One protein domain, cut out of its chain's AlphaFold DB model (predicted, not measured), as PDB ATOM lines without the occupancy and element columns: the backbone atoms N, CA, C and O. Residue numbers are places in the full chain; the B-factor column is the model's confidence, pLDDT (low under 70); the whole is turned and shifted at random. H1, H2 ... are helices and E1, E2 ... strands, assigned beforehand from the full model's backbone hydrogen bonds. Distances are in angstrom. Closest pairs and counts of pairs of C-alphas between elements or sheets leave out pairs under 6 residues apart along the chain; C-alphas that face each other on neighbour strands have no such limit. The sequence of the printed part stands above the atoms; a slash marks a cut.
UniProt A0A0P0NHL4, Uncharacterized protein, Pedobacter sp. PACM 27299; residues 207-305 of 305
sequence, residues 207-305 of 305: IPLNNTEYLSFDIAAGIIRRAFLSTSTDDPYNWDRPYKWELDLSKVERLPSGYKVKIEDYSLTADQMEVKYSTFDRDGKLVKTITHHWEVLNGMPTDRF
ATOM      1  N   ILE A 207      -5.212  12.292  71.030       72.12
ATOM      2  CA  ILE A 207      -5.090  11.946  69.611       72.12
ATOM      3  C   ILE A 207      -5.690  10.551  69.396       72.12
ATOM      4  O   ILE A 207      -5.127   9.568  69.888       72.12
ATOM      5  N   PRO A 208      -6.827  10.413  68.689       70.38
ATOM      6  CA  PRO A 208      -7.387   9.109  68.343       70.38
ATOM      7  C   PRO A 208      -6.431   8.315  67.446       70.38
ATOM      8  O   PRO A 208      -6.012   8.799  66.398       70.38
ATOM      9  N   LEU A 209      -6.121   7.073  67.819       72.81
ATOM     10  CA  LEU A 209      -5.246   6.200  67.027       72.81
ATOM     11  C   LEU A 209      -6.044   5.255  66.126       72.81
ATOM     12  O   LEU A 209      -5.644   4.974  64.998       72.81
ATOM     13  N   ASN A 210      -7.151   4.722  66.643       73.06
ATOM     14  CA  ASN A 210      -8.029   3.778  65.957       73.06
ATOM     15  C   ASN A 210      -9.397   3.721  66.662       73.06
ATOM     16  O   ASN A 210      -9.673   4.505  67.568       73.06
ATOM     17  N   ASN A 211     -10.250   2.770  66.265       67.94
ATOM     18  CA  ASN A 211     -11.567   2.580  66.878       67.94
ATOM     19  C   ASN A 211     -11.486   2.390  68.403       67.94
ATOM     20  O   ASN A 211     -12.385   2.807  69.118       67.94
ATOM     21  N   THR A 212     -10.445   1.750  68.924       69.69
ATOM     22  CA  THR A 212     -10.391   1.300  70.318       69.69
ATOM     23  C   THR A 212      -9.455   2.106  71.201       69.69
ATOM     24  O   THR A 212      -9.441   1.852  72.398       69.69
ATOM     25  N   GLU A 213      -8.654   3.032  70.669       75.94
ATOM     26  CA  GLU A 213      -7.513   3.603  71.393       75.94
ATOM     27  C   GLU A 213      -7.215   5.058  71.021       75.94
ATOM     28  O   GLU A 213      -7.429   5.490  69.885       75.94
ATOM     29  N   TYR A 214      -6.637   5.783  71.976       76.06
ATOM     30  CA  TYR A 214      -6.158   7.154  71.816       76.06
ATOM     31  C   TYR A 214      -4.863   7.387  72.605       76.06
ATOM     32  O   TYR A 214      -4.576   6.676  73.573       76.06
ATOM     33  N   LEU A 215      -4.090   8.394  72.198       79.69
ATOM     34  CA  LEU A 215      -3.059   9.004  73.033       79.69
ATOM     35  C   LEU A 215      -3.657  10.132  73.859       79.69
ATOM     36  O   LEU A 215      -4.460  10.890  73.328       79.69
ATOM     37  N   SER A 216      -3.247  10.289  75.111       80.00
ATOM     38  CA  SER A 216      -3.532  11.478  75.911       80.00
ATOM     39  C   SER A 216      -2.264  12.136  76.423       80.00
ATOM     40  O   SER A 216      -1.263  11.475  76.704       80.00
ATOM     41  N   PHE A 217      -2.337  13.455  76.551       80.56
ATOM     42  CA  PHE A 217      -1.258  14.318  76.996       80.56
ATOM     43  C   PHE A 217      -1.732  15.081  78.232       80.56
ATOM     44  O   PHE A 217      -2.545  16.005  78.160       80.56
ATOM     45  N   ASP A 218      -1.225  14.679  79.391       84.50
ATOM     46  CA  ASP A 218      -1.403  15.403  80.641       84.50
ATOM     47  C   ASP A 218      -0.378  16.533  80.704       84.50
ATOM     48  O   ASP A 218       0.769  16.366  81.132       84.50
ATOM     49  N   ILE A 219      -0.802  17.692  80.209       84.75
ATOM     50  CA  ILE A 219       0.048  18.863  80.016       84.75
ATOM     51  C   ILE A 219       0.718  19.319  81.315       84.75
ATOM     52  O   ILE A 219       1.899  19.667  81.310       84.75
ATOM     53  N   ALA A 220      -0.023  19.312  82.423       83.38
ATOM     54  CA  ALA A 220       0.451  19.824  83.704       83.38
ATOM     55  C   ALA A 220       1.330  18.820  84.457       83.38
ATOM     56  O   ALA A 220       2.212  19.250  85.206       83.38
ATOM     57  N   ALA A 221       1.085  17.519  84.274       85.62
ATOM     58  CA  ALA A 221       1.879  16.460  84.891       85.62
ATOM     59  C   ALA A 221       3.092  16.036  84.046       85.62
ATOM     60  O   ALA A 221       3.986  15.378  84.569       85.62
ATOM     61  N   GLY A 222       3.128  16.386  82.757       87.88
ATOM     62  CA  GLY A 222       4.182  15.934  81.850       87.88
ATOM     63  C   GLY A 222       4.082  14.441  81.538       87.88
ATOM     64  O   GLY A 222       5.108  13.773  81.421       87.88
ATOM     65  N   ILE A 223       2.858  13.912  81.444       89.38
ATOM     66  CA  ILE A 223       2.605  12.483  81.227       89.38
ATOM     67  C   ILE A 223       1.946  12.273  79.866       89.38
ATOM     68  O   ILE A 223       0.982  12.955  79.520       89.38
ATOM     69  N   ILE A 224       2.438  11.293  79.115       88.00
ATOM     70  CA  ILE A 224       1.866  10.845  77.842       88.00
ATOM     71  C   ILE A 224       1.350   9.424  78.033       88.00
ATOM     72  O   ILE A 224       2.039   8.592  78.619       88.00
ATOM     73  N   ARG A 225       0.144   9.115  77.561       86.12
ATOM     74  CA  ARG A 225      -0.467   7.790  77.747       86.12
ATOM     75  C   ARG A 225      -1.065   7.291  76.453       86.12
ATOM     76  O   ARG A 225      -1.621   8.081  75.702       86.12
ATOM     77  N   ARG A 226      -1.061   5.975  76.250       83.81
ATOM     78  CA  ARG A 226      -1.959   5.307  75.302       83.81
ATOM     79  C   ARG A 226      -3.020   4.550  76.075       83.81
ATOM     80  O   ARG A 226      -2.700   3.633  76.833       83.81
ATOM     81  N   ALA A 227      -4.275   4.911  75.862       76.56
ATOM     82  CA  ALA A 227      -5.413   4.373  76.592       76.56
ATOM     83  C   ALA A 227      -6.453   3.777  75.641       76.56
ATOM     84  O   ALA A 227      -6.547   4.162  74.472       76.56
ATOM     85  N   PHE A 228      -7.258   2.848  76.156       72.94
ATOM     86  CA  PHE A 228      -8.439   2.373  75.445       72.94
ATOM     87  C   PHE A 228      -9.565   3.407  75.507       72.94
ATOM     88  O   PHE A 228      -9.850   3.988  76.555       72.94
ATOM     89  N   LEU A 229     -10.238   3.604  74.377       68.62
ATOM     90  CA  LEU A 229     -11.483   4.345  74.274       68.62
ATOM     91  C   LEU A 229     -12.632   3.441  74.734       68.62
ATOM     92  O   LEU A 229     -13.040   2.539  73.996       68.62
ATOM     93  N   SER A 230     -13.161   3.692  75.930       64.69
ATOM     94  CA  SER A 230     -14.372   3.021  76.404       64.69
ATOM     95  C   SER A 230     -15.622   3.739  75.899       64.69
ATOM     96  O   SER A 230     -15.762   4.955  75.985       64.69
ATOM     97  N   THR A 231     -16.529   2.970  75.321       60.91
ATOM     98  CA  THR A 231     -17.735   3.445  74.637       60.91
ATOM     99  C   THR A 231     -19.006   2.757  75.128       60.91
ATOM    100  O   THR A 231     -20.081   3.049  74.607       60.91
ATOM    101  N   SER A 232     -18.908   1.856  76.107       57.69
ATOM    102  CA  SER A 232     -20.041   1.252  76.811       57.69
ATOM    103  C   SER A 232     -19.607   0.649  78.152       57.69
ATOM    104  O   SER A 232     -18.436   0.338  78.351       57.69
ATOM    105  N   THR A 233     -20.563   0.394  79.050       58.38
ATOM    106  CA  THR A 233     -20.349  -0.399  80.281       58.38
ATOM    107  C   THR A 233     -19.904  -1.824  80.029       58.38
ATOM    108  O   THR A 233     -19.275  -2.417  80.901       58.38
ATOM    109  N   ASP A 234     -20.246  -2.355  78.861       60.28
ATOM    110  CA  ASP A 234     -19.901  -3.715  78.466       60.28
ATOM    111  C   ASP A 234     -18.486  -3.782  77.880       60.28
ATOM    112  O   ASP A 234     -17.955  -4.876  77.683       60.28
ATOM    113  N   ASP A 235     -17.854  -2.630  77.606       62.38
ATOM    114  CA  ASP A 235     -16.440  -2.617  77.266       62.38
ATOM    115  C   ASP A 235     -15.658  -3.105  78.497       62.38
ATOM    116  O   ASP A 235     -15.767  -2.507  79.574       62.38
ATOM    117  N   PRO A 236     -14.788  -4.122  78.349       62.34
ATOM    118  CA  PRO A 236     -14.031  -4.708  79.462       62.34
ATOM    119  C   PRO A 236     -13.069  -3.718  80.148       62.34
ATOM    120  O   PRO A 236     -12.391  -4.064  81.108       62.34
ATOM    121  N   TYR A 237     -13.001  -2.482  79.651       60.00
ATOM    122  CA  TYR A 237     -12.075  -1.425  80.038       60.00
ATOM    123  C   TYR A 237     -12.778  -0.180  80.617       60.00
ATOM    124  O   TYR A 237     -12.119   0.837  80.827       60.00
ATOM    125  N   ASN A 238     -14.097  -0.233  80.859       53.81
ATOM    126  CA  ASN A 238     -14.931   0.924  81.227       53.81
ATOM    127  C   ASN A 238     -14.584   1.591  82.575       53.81
ATOM    128  O   ASN A 238     -14.890   2.764  82.773       53.81
ATOM    129  N   TRP A 239     -13.898   0.888  83.481       51.75
ATOM    130  CA  TRP A 239     -13.608   1.391  84.832       51.75
ATOM    131  C   TRP A 239     -12.114   1.464  85.153       51.75
ATOM    132  O   TRP A 239     -11.653   2.487  85.655       51.75
ATOM    133  N   ASP A 240     -11.347   0.440  84.775       54.69
ATOM    134  CA  ASP A 240      -9.921   0.351  85.121       54.69
ATOM    135  C   ASP A 240      -9.004   1.148  84.186       54.69
ATOM    136  O   ASP A 240      -7.839   1.364  84.514       54.69
ATOM    137  N   ARG A 241      -9.513   1.586  83.020       60.41
ATOM    138  CA  ARG A 241      -8.758   2.303  81.971       60.41
ATOM    139  C   ARG A 241      -7.330   1.766  81.803       60.41
ATOM    140  O   ARG A 241      -6.379   2.531  81.974       60.41
ATOM    141  N   PRO A 242      -7.143   0.472  81.486       61.81
ATOM    142  CA  PRO A 242      -5.803  -0.065  81.343       61.81
ATOM    143  C   PRO A 242      -5.046   0.743  80.293       61.81
ATOM    144  O   PRO A 242      -5.450   0.845  79.132       61.81
ATOM    145  N   TYR A 243      -3.952   1.363  80.717       71.31
ATOM    146  CA  TYR A 243      -3.037   2.005  79.794       71.31
ATOM    147  C   TYR A 243      -2.272   0.903  79.073       71.31
ATOM    148  O   TYR A 243      -1.722   0.002  79.706       71.31
ATOM    149  N   LYS A 244      -2.217   0.973  77.741       76.06
ATOM    150  CA  LYS A 244      -1.283   0.131  76.987       76.06
ATOM    151  C   LYS A 244       0.153   0.487  77.348       76.06
ATOM    152  O   LYS A 244       0.999  -0.398  77.414       76.06
ATOM    153  N   TRP A 245       0.398   1.774  77.571       84.75
ATOM    154  CA  TRP A 245       1.642   2.291  78.116       84.75
ATOM    155  C   TRP A 245       1.433   3.709  78.665       84.75
ATOM    156  O   TRP A 245       0.510   4.424  78.260       84.75
ATOM    157  N   GLU A 246       2.318   4.104  79.575       87.81
ATOM    158  CA  GLU A 246       2.430   5.452  80.128       87.81
ATOM    159  C   GLU A 246       3.898   5.887  80.073       87.81
ATOM    160  O   GLU A 246       4.796   5.101  80.377       87.81
ATOM    161  N   LEU A 247       4.125   7.139  79.685       88.69
ATOM    162  CA  LEU A 247       5.417   7.796  79.697       88.69
ATOM    163  C   LEU A 247       5.372   9.009  80.618       88.69
ATOM    164  O   LEU A 247       4.682   9.988  80.342       88.69
ATOM    165  N   ASP A 248       6.153   8.952  81.687       91.12
ATOM    166  CA  ASP A 248       6.365  10.065  82.605       91.12
ATOM    167  C   ASP A 248       7.672  10.773  82.233       91.12
ATOM    168  O   ASP A 248       8.767  10.251  82.473       91.12
ATOM    169  N   LEU A 249       7.565  11.964  81.638       91.88
ATOM    170  CA  LEU A 249       8.721  12.708  81.135       91.88
ATOM    171  C   LEU A 249       9.699  13.095  82.251       91.88
ATOM    172  O   LEU A 249      10.889  13.252  81.990       91.88
ATOM    173  N   SER A 250       9.240  13.197  83.503       90.81
ATOM    174  CA  SER A 250      10.133  13.460  84.637       90.81
ATOM    175  C   SER A 250      11.077  12.286  84.918       90.81
ATOM    176  O   SER A 250      12.233  12.498  85.294       90.81
ATOM    177  N   LYS A 251      10.610  11.053  84.678       88.88
ATOM    178  CA  LYS A 251      11.399   9.823  84.827       88.88
ATOM    179  C   LYS A 251      12.323   9.602  83.638       88.88
ATOM    180  O   LYS A 251      13.480   9.247  83.853       88.88
ATOM    181  N   VAL A 252      11.842   9.862  82.419       86.06
ATOM    182  CA  VAL A 252      12.656   9.797  81.189       86.06
ATOM    183  C   VAL A 252      13.876  10.707  81.307       86.06
ATOM    184  O   VAL A 252      15.003  10.276  81.083       86.06
ATOM    185  N   GLU A 253      13.664  11.937  81.773       88.12
ATOM    186  CA  GLU A 253      14.726  12.927  81.972       88.12
ATOM    187  C   GLU A 253      15.544  12.723  83.256       88.12
ATOM    188  O   GLU A 253      16.487  13.475  83.509       88.12
ATOM    189  N   ARG A 254      15.198  11.721  84.081       90.69
ATOM    190  CA  ARG A 254      15.849  11.414  85.368       90.69
ATOM    191  C   ARG A 254      15.965  12.646  86.277       90.69
ATOM    192  O   ARG A 254      17.012  12.894  86.877       90.69
ATOM    193  N   LEU A 255      14.898  13.442  86.357       89.50
ATOM    194  CA  LEU A 255      14.921  14.701  87.101       89.50
ATOM    195  C   LEU A 255      14.988  14.471  88.623       89.50
ATOM    196  O   LEU A 255      14.424  13.499  89.132       89.50
ATOM    197  N   PRO A 256      15.622  15.384  89.385       91.44
ATOM    198  CA  PRO A 256      15.602  15.324  90.841       91.44
ATOM    199  C   PRO A 256      14.181  15.416  91.408       91.44
ATOM    200  O   PRO A 256      13.321  16.111  90.870       91.44
ATOM    201  N   SER A 257      13.957  14.793  92.570       90.12
ATOM    202  CA  SER A 257      12.675  14.887  93.284       90.12
ATOM    203  C   SER A 257      12.232  16.346  93.458       90.12
ATOM    204  O   SER A 257      13.049  17.199  93.822       90.12
ATOM    205  N   GLY A 258      10.953  16.630  93.201       87.38
ATOM    206  CA  GLY A 258      10.339  17.958  93.306       87.38
ATOM    207  C   GLY A 258      10.456  18.837  92.055       87.38
ATOM    208  O   GLY A 258       9.807  19.879  92.009       87.38
ATOM    209  N   TYR A 259      11.227  18.428  91.044       94.00
ATOM    210  CA  TYR A 259      11.188  19.062  89.724       94.00
ATOM    211  C   TYR A 259       9.881  18.701  89.013       94.00
ATOM    212  O   TYR A 259       9.263  17.673  89.300       94.00
ATOM    213  N   LYS A 260       9.452  19.550  88.078       93.31
ATOM    214  CA  LYS A 260       8.220  19.356  87.305       93.31
ATOM    215  C   LYS A 260       8.501  19.412  85.815       93.31
ATOM    216  O   LYS A 260       9.355  20.175  85.373       93.31
ATOM    217  N   VAL A 261       7.728  18.653  85.048       94.81
ATOM    218  CA  VAL A 261       7.709  18.734  83.586       94.81
ATOM    219  C   VAL A 261       6.338  19.213  83.144       94.81
ATOM    220  O   VAL A 261       5.327  18.749  83.664       94.81
ATOM    221  N   LYS A 262       6.299  20.147  82.194       92.75
ATOM    222  CA  LYS A 262       5.062  20.562  81.529       92.75
ATOM    223  C   LYS A 262       5.214  20.420  80.030       92.75
ATOM    224  O   LYS A 262       6.178  20.936  79.467       92.75
ATOM    225  N   ILE A 263       4.258  19.756  79.394       89.75
ATOM    226  CA  ILE A 263       4.225  19.647  77.934       89.75
ATOM    227  C   ILE A 263       3.798  21.001  77.366       89.75
ATOM    228  O   ILE A 263       2.790  21.571  77.758       89.75
ATOM    229  N   GLU A 264       4.571  21.533  76.436       87.19
ATOM    230  CA  GLU A 264       4.237  22.757  75.711       87.19
ATOM    231  C   GLU A 264       3.570  22.415  74.386       87.19
ATOM    232  O   GLU A 264       2.504  22.939  74.050       87.19
ATOM    233  N   ASP A 265       4.180  21.483  73.659       82.81
ATOM    234  CA  ASP A 265       3.763  21.061  72.334       82.81
ATOM    235  C   ASP A 265       3.815  19.545  72.183       82.81
ATOM    236  O   ASP A 265       4.581  18.873  72.867       82.81
ATOM    237  N   TYR A 266       2.971  19.003  71.319       82.75
ATOM    238  CA  TYR A 266       3.023  17.599  70.943       82.75
ATOM    239  C   TYR A 266       2.432  17.418  69.553       82.75
ATOM    240  O   TYR A 266       1.555  18.163  69.122       82.75
ATOM    241  N   SER A 267       2.919  16.411  68.849       78.06
ATOM    242  CA  SER A 267       2.585  16.180  67.461       78.06
ATOM    243  C   SER A 267       2.790  14.694  67.148       78.06
ATOM    244  O   SER A 267       3.789  14.109  67.558       78.06
ATOM    245  N   LEU A 268       1.854  14.071  66.427       76.69
ATOM    246  CA  LEU A 268       1.959  12.672  65.996       76.69
ATOM    247  C   LEU A 268       1.864  12.586  64.467       76.69
ATOM    248  O   LEU A 268       0.968  13.173  63.871       76.69
ATOM    249  N   THR A 269       2.800  11.915  63.814       71.81
ATOM    250  CA  THR A 269       2.701  11.466  62.417       71.81
ATOM    251  C   THR A 269       2.539   9.946  62.393       71.81
ATOM    252  O   THR A 269       2.428   9.309  63.439       71.81
ATOM    253  N   ALA A 270       2.468   9.341  61.204       70.00
ATOM    254  CA  ALA A 270       2.299   7.892  61.084       70.00
ATOM    255  C   ALA A 270       3.415   7.091  61.787       70.00
ATOM    256  O   ALA A 270       3.163   5.991  62.275       70.00
ATOM    257  N   ASP A 271       4.615   7.657  61.840       80.06
ATOM    258  CA  ASP A 271       5.876   7.021  62.212       80.06
ATOM    259  C   ASP A 271       6.676   7.788  63.274       80.06
ATOM    260  O   ASP A 271       7.633   7.244  63.817       80.06
ATOM    261  N   GLN A 272       6.290   9.021  63.616       84.44
ATOM    262  CA  GLN A 272       7.033   9.845  64.565       84.44
ATOM    263  C   GLN A 272       6.108  10.572  65.549       84.44
ATOM    264  O   GLN A 272       5.058  11.099  65.189       84.44
ATOM    265  N   MET A 273       6.509  10.630  66.814       86.62
ATOM    266  CA  MET A 273       5.909  11.486  67.831       86.62
ATOM    267  C   MET A 273       6.923  12.546  68.243       86.62
ATOM    268  O   MET A 273       8.017  12.221  68.691       86.62
ATOM    269  N   GLU A 274       6.552  13.812  68.124       87.88
ATOM    270  CA  GLU A 274       7.328  14.940  68.631       87.88
ATOM    271  C   GLU A 274       6.630  15.502  69.862       87.88
ATOM    272  O   GLU A 274       5.426  15.749  69.825       87.88
ATOM    273  N   VAL A 275       7.367  15.736  70.946       89.44
ATOM    274  CA  VAL A 275       6.844  16.442  72.119       89.44
ATOM    275  C   VAL A 275       7.849  17.474  72.582       89.44
ATOM    276  O   VAL A 275       9.005  17.168  72.871       89.44
ATOM    277  N   LYS A 276       7.369  18.706  72.702       91.88
ATOM    278  CA  LYS A 276       8.086  19.812  73.311       91.88
ATOM    279  C   LYS A 276       7.621  19.980  74.744       91.88
ATOM    280  O   LYS A 276       6.424  20.098  74.998       91.88
ATOM    281  N   TYR A 277       8.541  20.035  75.690       94.31
ATOM    282  CA  TYR A 277       8.220  20.197  77.100       94.31
ATOM    283  C   TYR A 277       9.292  20.993  77.835       94.31
ATOM    284  O   TYR A 277      10.465  21.008  77.467       94.31
ATOM    285  N   SER A 278       8.872  21.652  78.905       96.44
ATOM    286  CA  SER A 278       9.741  22.429  79.777       96.44
ATOM    287  C   SER A 278       9.883  21.766  81.132       96.44
ATOM    288  O   SER A 278       8.924  21.238  81.697       96.44
ATOM    289  N   THR A 279      11.100  21.815  81.656       95.88
ATOM    290  CA  THR A 279      11.456  21.331  82.988       95.88
ATOM    291  C   THR A 279      11.610  22.519  83.927       95.88
ATOM    292  O   THR A 279      12.212  23.535  83.574       95.88
ATOM    293  N   PHE A 280      11.056  22.395  85.124       95.69
ATOM    294  CA  PHE A 280      11.075  23.422  86.156       95.69
ATOM    295  C   PHE A 280      11.681  22.836  87.425       95.69
ATOM    296  O   PHE A 280      11.406  21.680  87.761       95.69
ATOM    297  N   ASP A 281      12.496  23.621  88.122       95.19
ATOM    298  CA  ASP A 281      13.035  23.228  89.419       95.19
ATOM    299  C   ASP A 281      11.957  23.264  90.518       95.19
ATOM    300  O   ASP A 281      10.774  23.519  90.270       95.19
ATOM    301  N   ARG A 282      12.370  22.973  91.756       94.44
ATOM    302  CA  ARG A 282      11.481  22.917  92.927       94.44
ATOM    303  C   ARG A 282      10.787  24.244  93.221       94.44
ATOM    304  O   ARG A 282       9.663  24.233  93.719       94.44
ATOM    305  N   ASP A 283      11.440  25.352  92.888       95.69
ATOM    306  CA  ASP A 283      10.938  26.706  93.117       95.69
ATOM    307  C   ASP A 283      10.077  27.192  91.938       95.69
ATOM    308  O   ASP A 283       9.519  28.289  91.961       95.69
ATOM    309  N   GLY A 284       9.925  26.357  90.903       92.38
ATOM    310  CA  GLY A 284       9.139  26.647  89.712       92.38
ATOM    311  C   GLY A 284       9.888  27.466  88.664       92.38
ATOM    312  O   GLY A 284       9.259  27.953  87.721       92.38
ATOM    313  N   LYS A 285      11.210  27.621  88.785       96.25
ATOM    314  CA  LYS A 285      12.026  28.310  87.784       96.25
ATOM    315  C   LYS A 285      12.291  27.382  86.602       96.25
ATOM    316  O   LYS A 285      12.606  26.207  86.771       96.25
ATOM    317  N   LEU A 286      12.167  27.924  85.389       96.38
ATOM    318  CA  LEU A 286      12.479  27.200  84.158       96.38
ATOM    319  C   LEU A 286      13.963  26.805  84.140       96.38
ATOM    320  O   LEU A 286      14.836  27.664  84.266       96.38
ATOM    321  N   VAL A 287      14.228  25.514  83.957       96.44
ATOM    322  CA  VAL A 287      15.581  24.947  83.874       96.44
ATOM    323  C   VAL A 287      15.993  24.792  82.415       96.44
ATOM    324  O   VAL A 287      17.018  25.323  81.998       96.44
ATOM    325  N   LYS A 288      15.183  24.076  81.631       95.50
ATOM    326  CA  LYS A 288      15.386  23.871  80.190       95.50
ATOM    327  C   LYS A 288      14.076  23.535  79.491       95.50
ATOM    328  O   LYS A 288      13.173  22.967  80.111       95.50
ATOM    329  N   THR A 289      14.039  23.805  78.193       96.06
ATOM    330  CA  THR A 289      12.998  23.357  77.264       96.06
ATOM    331  C   THR A 289      13.608  22.344  76.305       96.06
ATOM    332  O   THR A 289      14.707  22.560  75.794       96.06
ATOM    333  N   ILE A 290      12.913  21.234  76.088       93.75
ATOM    334  CA  ILE A 290      13.355  20.111  75.264       93.75
ATOM    335  C   ILE A 290      12.291  19.856  74.209       93.75
ATOM    336  O   ILE A 290      11.105  19.840  74.527       93.75
ATOM    337  N   THR A 291      12.722  19.612  72.977       93.12
ATOM    338  CA  THR A 291      11.902  18.946  71.967       93.12
ATOM    339  C   THR A 291      12.480  17.558  71.776       93.12
ATOM    340  O   THR A 291      13.663  17.428  71.467       93.12
ATOM    341  N   HIS A 292      11.668  16.536  72.020       90.56
ATOM    342  CA  HIS A 292      12.059  15.144  71.862       90.56
ATOM    343  C   HIS A 292      11.253  14.502  70.741       90.56
ATOM    344  O   HIS A 292      10.060  14.774  70.588       90.56
ATOM    345  N   HIS A 293      11.911  13.623  69.996       90.38
ATOM    346  CA  HIS A 293      11.337  12.888  68.883       90.38
ATOM    347  C   HIS A 293      11.456  11.396  69.158       90.38
ATOM    348  O   HIS A 293      12.559  10.903  69.368       90.38
ATOM    349  N   TRP A 294      10.334  10.689  69.130       88.88
ATOM    350  CA  TRP A 294      10.293   9.232  69.169       88.88
ATOM    351  C   TRP A 294       9.842   8.709  67.823       88.88
ATOM    352  O   TRP A 294       8.816   9.151  67.305       88.88
ATOM    353  N   GLU A 295      10.548   7.723  67.289       88.06
ATOM    354  CA  GLU A 295       9.929   6.826  66.324       88.06
ATOM    355  C   GLU A 295       8.772   6.096  67.012       88.06
ATOM    356  O   GLU A 295       8.877   5.675  68.167       88.06
ATOM    357  N   VAL A 296       7.636   5.980  66.329       81.75
ATOM    358  CA  VAL A 296       6.448   5.327  66.873       81.75
ATOM    359  C   VAL A 296       5.884   4.289  65.922       81.75
ATOM    360  O   VAL A 296       5.698   4.528  64.734       81.75
ATOM    361  N   LEU A 297       5.498   3.144  66.482       78.06
ATOM    362  CA  LEU A 297       4.708   2.139  65.784       78.06
ATOM    363  C   LEU A 297       3.310   2.088  66.399       78.06
ATOM    364  O   LEU A 297       3.134   1.716  67.561       78.06
ATOM    365  N   ASN A 298       2.296   2.465  65.617       70.88
ATOM    366  CA  ASN A 298       0.908   2.577  66.081       70.88
ATOM    367  C   ASN A 298       0.766   3.470  67.329       70.88
ATOM    368  O   ASN A 298       0.038   3.112  68.253       70.88
ATOM    369  N   GLY A 299       1.487   4.593  67.396       67.25
ATOM    370  CA  GLY A 299       1.457   5.483  68.562       67.25
ATOM    371  C   GLY A 299       2.093   4.868  69.811       67.25
ATOM    372  O   GLY A 299       1.591   5.052  70.910       67.25
ATOM    373  N   MET A 300       3.145   4.064  69.672       78.75
ATOM    374  CA  MET A 300       3.992   3.624  70.785       78.75
ATOM    375  C   MET A 300       5.451   3.906  70.426       78.75
ATOM    376  O   MET A 300       5.851   3.449  69.357       78.75
ATOM    377  N   PRO A 301       6.226   4.598  71.283       81.62
ATOM    378  CA  PRO A 301       7.663   4.767  71.083       81.62
ATOM    379  C   PRO A 301       8.361   3.419  70.865       81.62
ATOM    380  O   PRO A 301       8.144   2.479  71.636       81.62
ATOM    381  N   THR A 302       9.137   3.302  69.789       80.56
ATOM    382  CA  THR A 302       9.884   2.079  69.441       80.56
ATOM    383  C   THR A 302      11.138   1.933  70.291       80.56
ATOM    384  O   THR A 302      11.465   0.824  70.724       80.56
ATOM    385  N   ASP A 303      11.777   3.055  70.605       70.31
ATOM    386  CA  ASP A 303      12.870   3.126  71.560       70.31
ATOM    387  C   ASP A 303      12.300   2.932  72.967       70.31
ATOM    388  O   ASP A 303      11.587   3.777  73.512       70.31
ATOM    389  N   ARG A 304      12.553   1.756  73.549       55.03
ATOM    390  CA  ARG A 304      12.147   1.458  74.925       55.03
ATOM    391  C   ARG A 304      13.000   2.288  75.889       55.03
ATOM    392  O   ARG A 304      14.225   2.228  75.821       55.03
ATOM    393  N   PHE A 305      12.326   3.033  76.763       56.03
ATOM    394  CA  PHE A 305      12.904   3.822  77.857       56.03
ATOM    395  C   PHE A 305      13.563   2.958  78.936       56.03
ATOM    396  O   PHE A 305      13.036   1.853  79.208       56.03
TER     397      PHE A 305
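This is residues 207 to 305 of the 305 residues of an uncharacterized protein of Pedobacter sp. PACM 27299 (UniProt A0A0P0NHL4). Two twisted antiparallel sheets, one of four strands and one of three, meet at a corner with few contacts between them: E5, an edge strand of the smaller sheet, comes beside the ends of E1, E2 and E3. The short helix H1 sits at this corner, directly after E4, and residues 296 to 305 turn back after E7. The printed part has 99 residues, with the elements E1 E2 E3 E4 H1 E5 E6 E7 along the chain; the sheets run E1 E2 E3 E4 and E5 E6 E7, and the class is mostly strand. The whole is elongated, spanning 46 by 29 by 21 A, and only just compact, close to loose, with a radius of gyration of the C-alphas of 14.7 A.

The larger sheet is a meander, each strand the antiparallel neighbour of the one before: E1, residues 207 to 210, E2, residues 213 to 218, E3, residues 223 to 228, and E4, residues 243 to 248. N 207 and O 215 of E1 and E2 are 2.8 A apart, N 216 and O 225 of E2 and E3 2.8 A, and N 224 and O 247 of E3 and E4 2.9 A. This sheet is twisted, with C-alphas up to 4.1 A off its best plane. The second meander is E5, residues 260 to 268, E6, residues 272 to 280, and E7, residues 286 to 295. N 262 and O 278 of E5 and E6 are 2.9 A apart, and N 277 and O 290 of E6 and E7 2.8 A. E5 bends by 59 degrees at residue 265. The closest C-alphas of E2 and E5 are those of Asp 218 and Ile 263, 7.6 A apart; E4 and E7 are apart. H1, residues 249 to 252, only grazes the smaller sheet with residues 249 to 251; its closest C-alphas to E5 are those of Ser 250 and Val 261, 5.9 A. H1 is too short for an O i to N i+4 pair, and its one O i to N i+3 pair is not within range.

E1 begins at C-alpha 207, (-5.090, 11.946, 69.611). From first to last C-alpha, E2 measures 16.2 A, E3 16.1 A, E5 23.2 A and E6 25.8 A. E7 measures 27.2 A and ends at C-alpha 295, (9.929, 6.826, 66.324).

The C-alphas farthest apart are those of Asp 234 and Lys 285, 46.2 A. The printed part has no cut and ends at residue 305, the chain's last. The link from E3 to E4, residues 229 to 242, is long. The mean pLDDT of the printed part is 80.9; residues 211 to 212, 229 to 242, 299 and 304 to 305 are under 70.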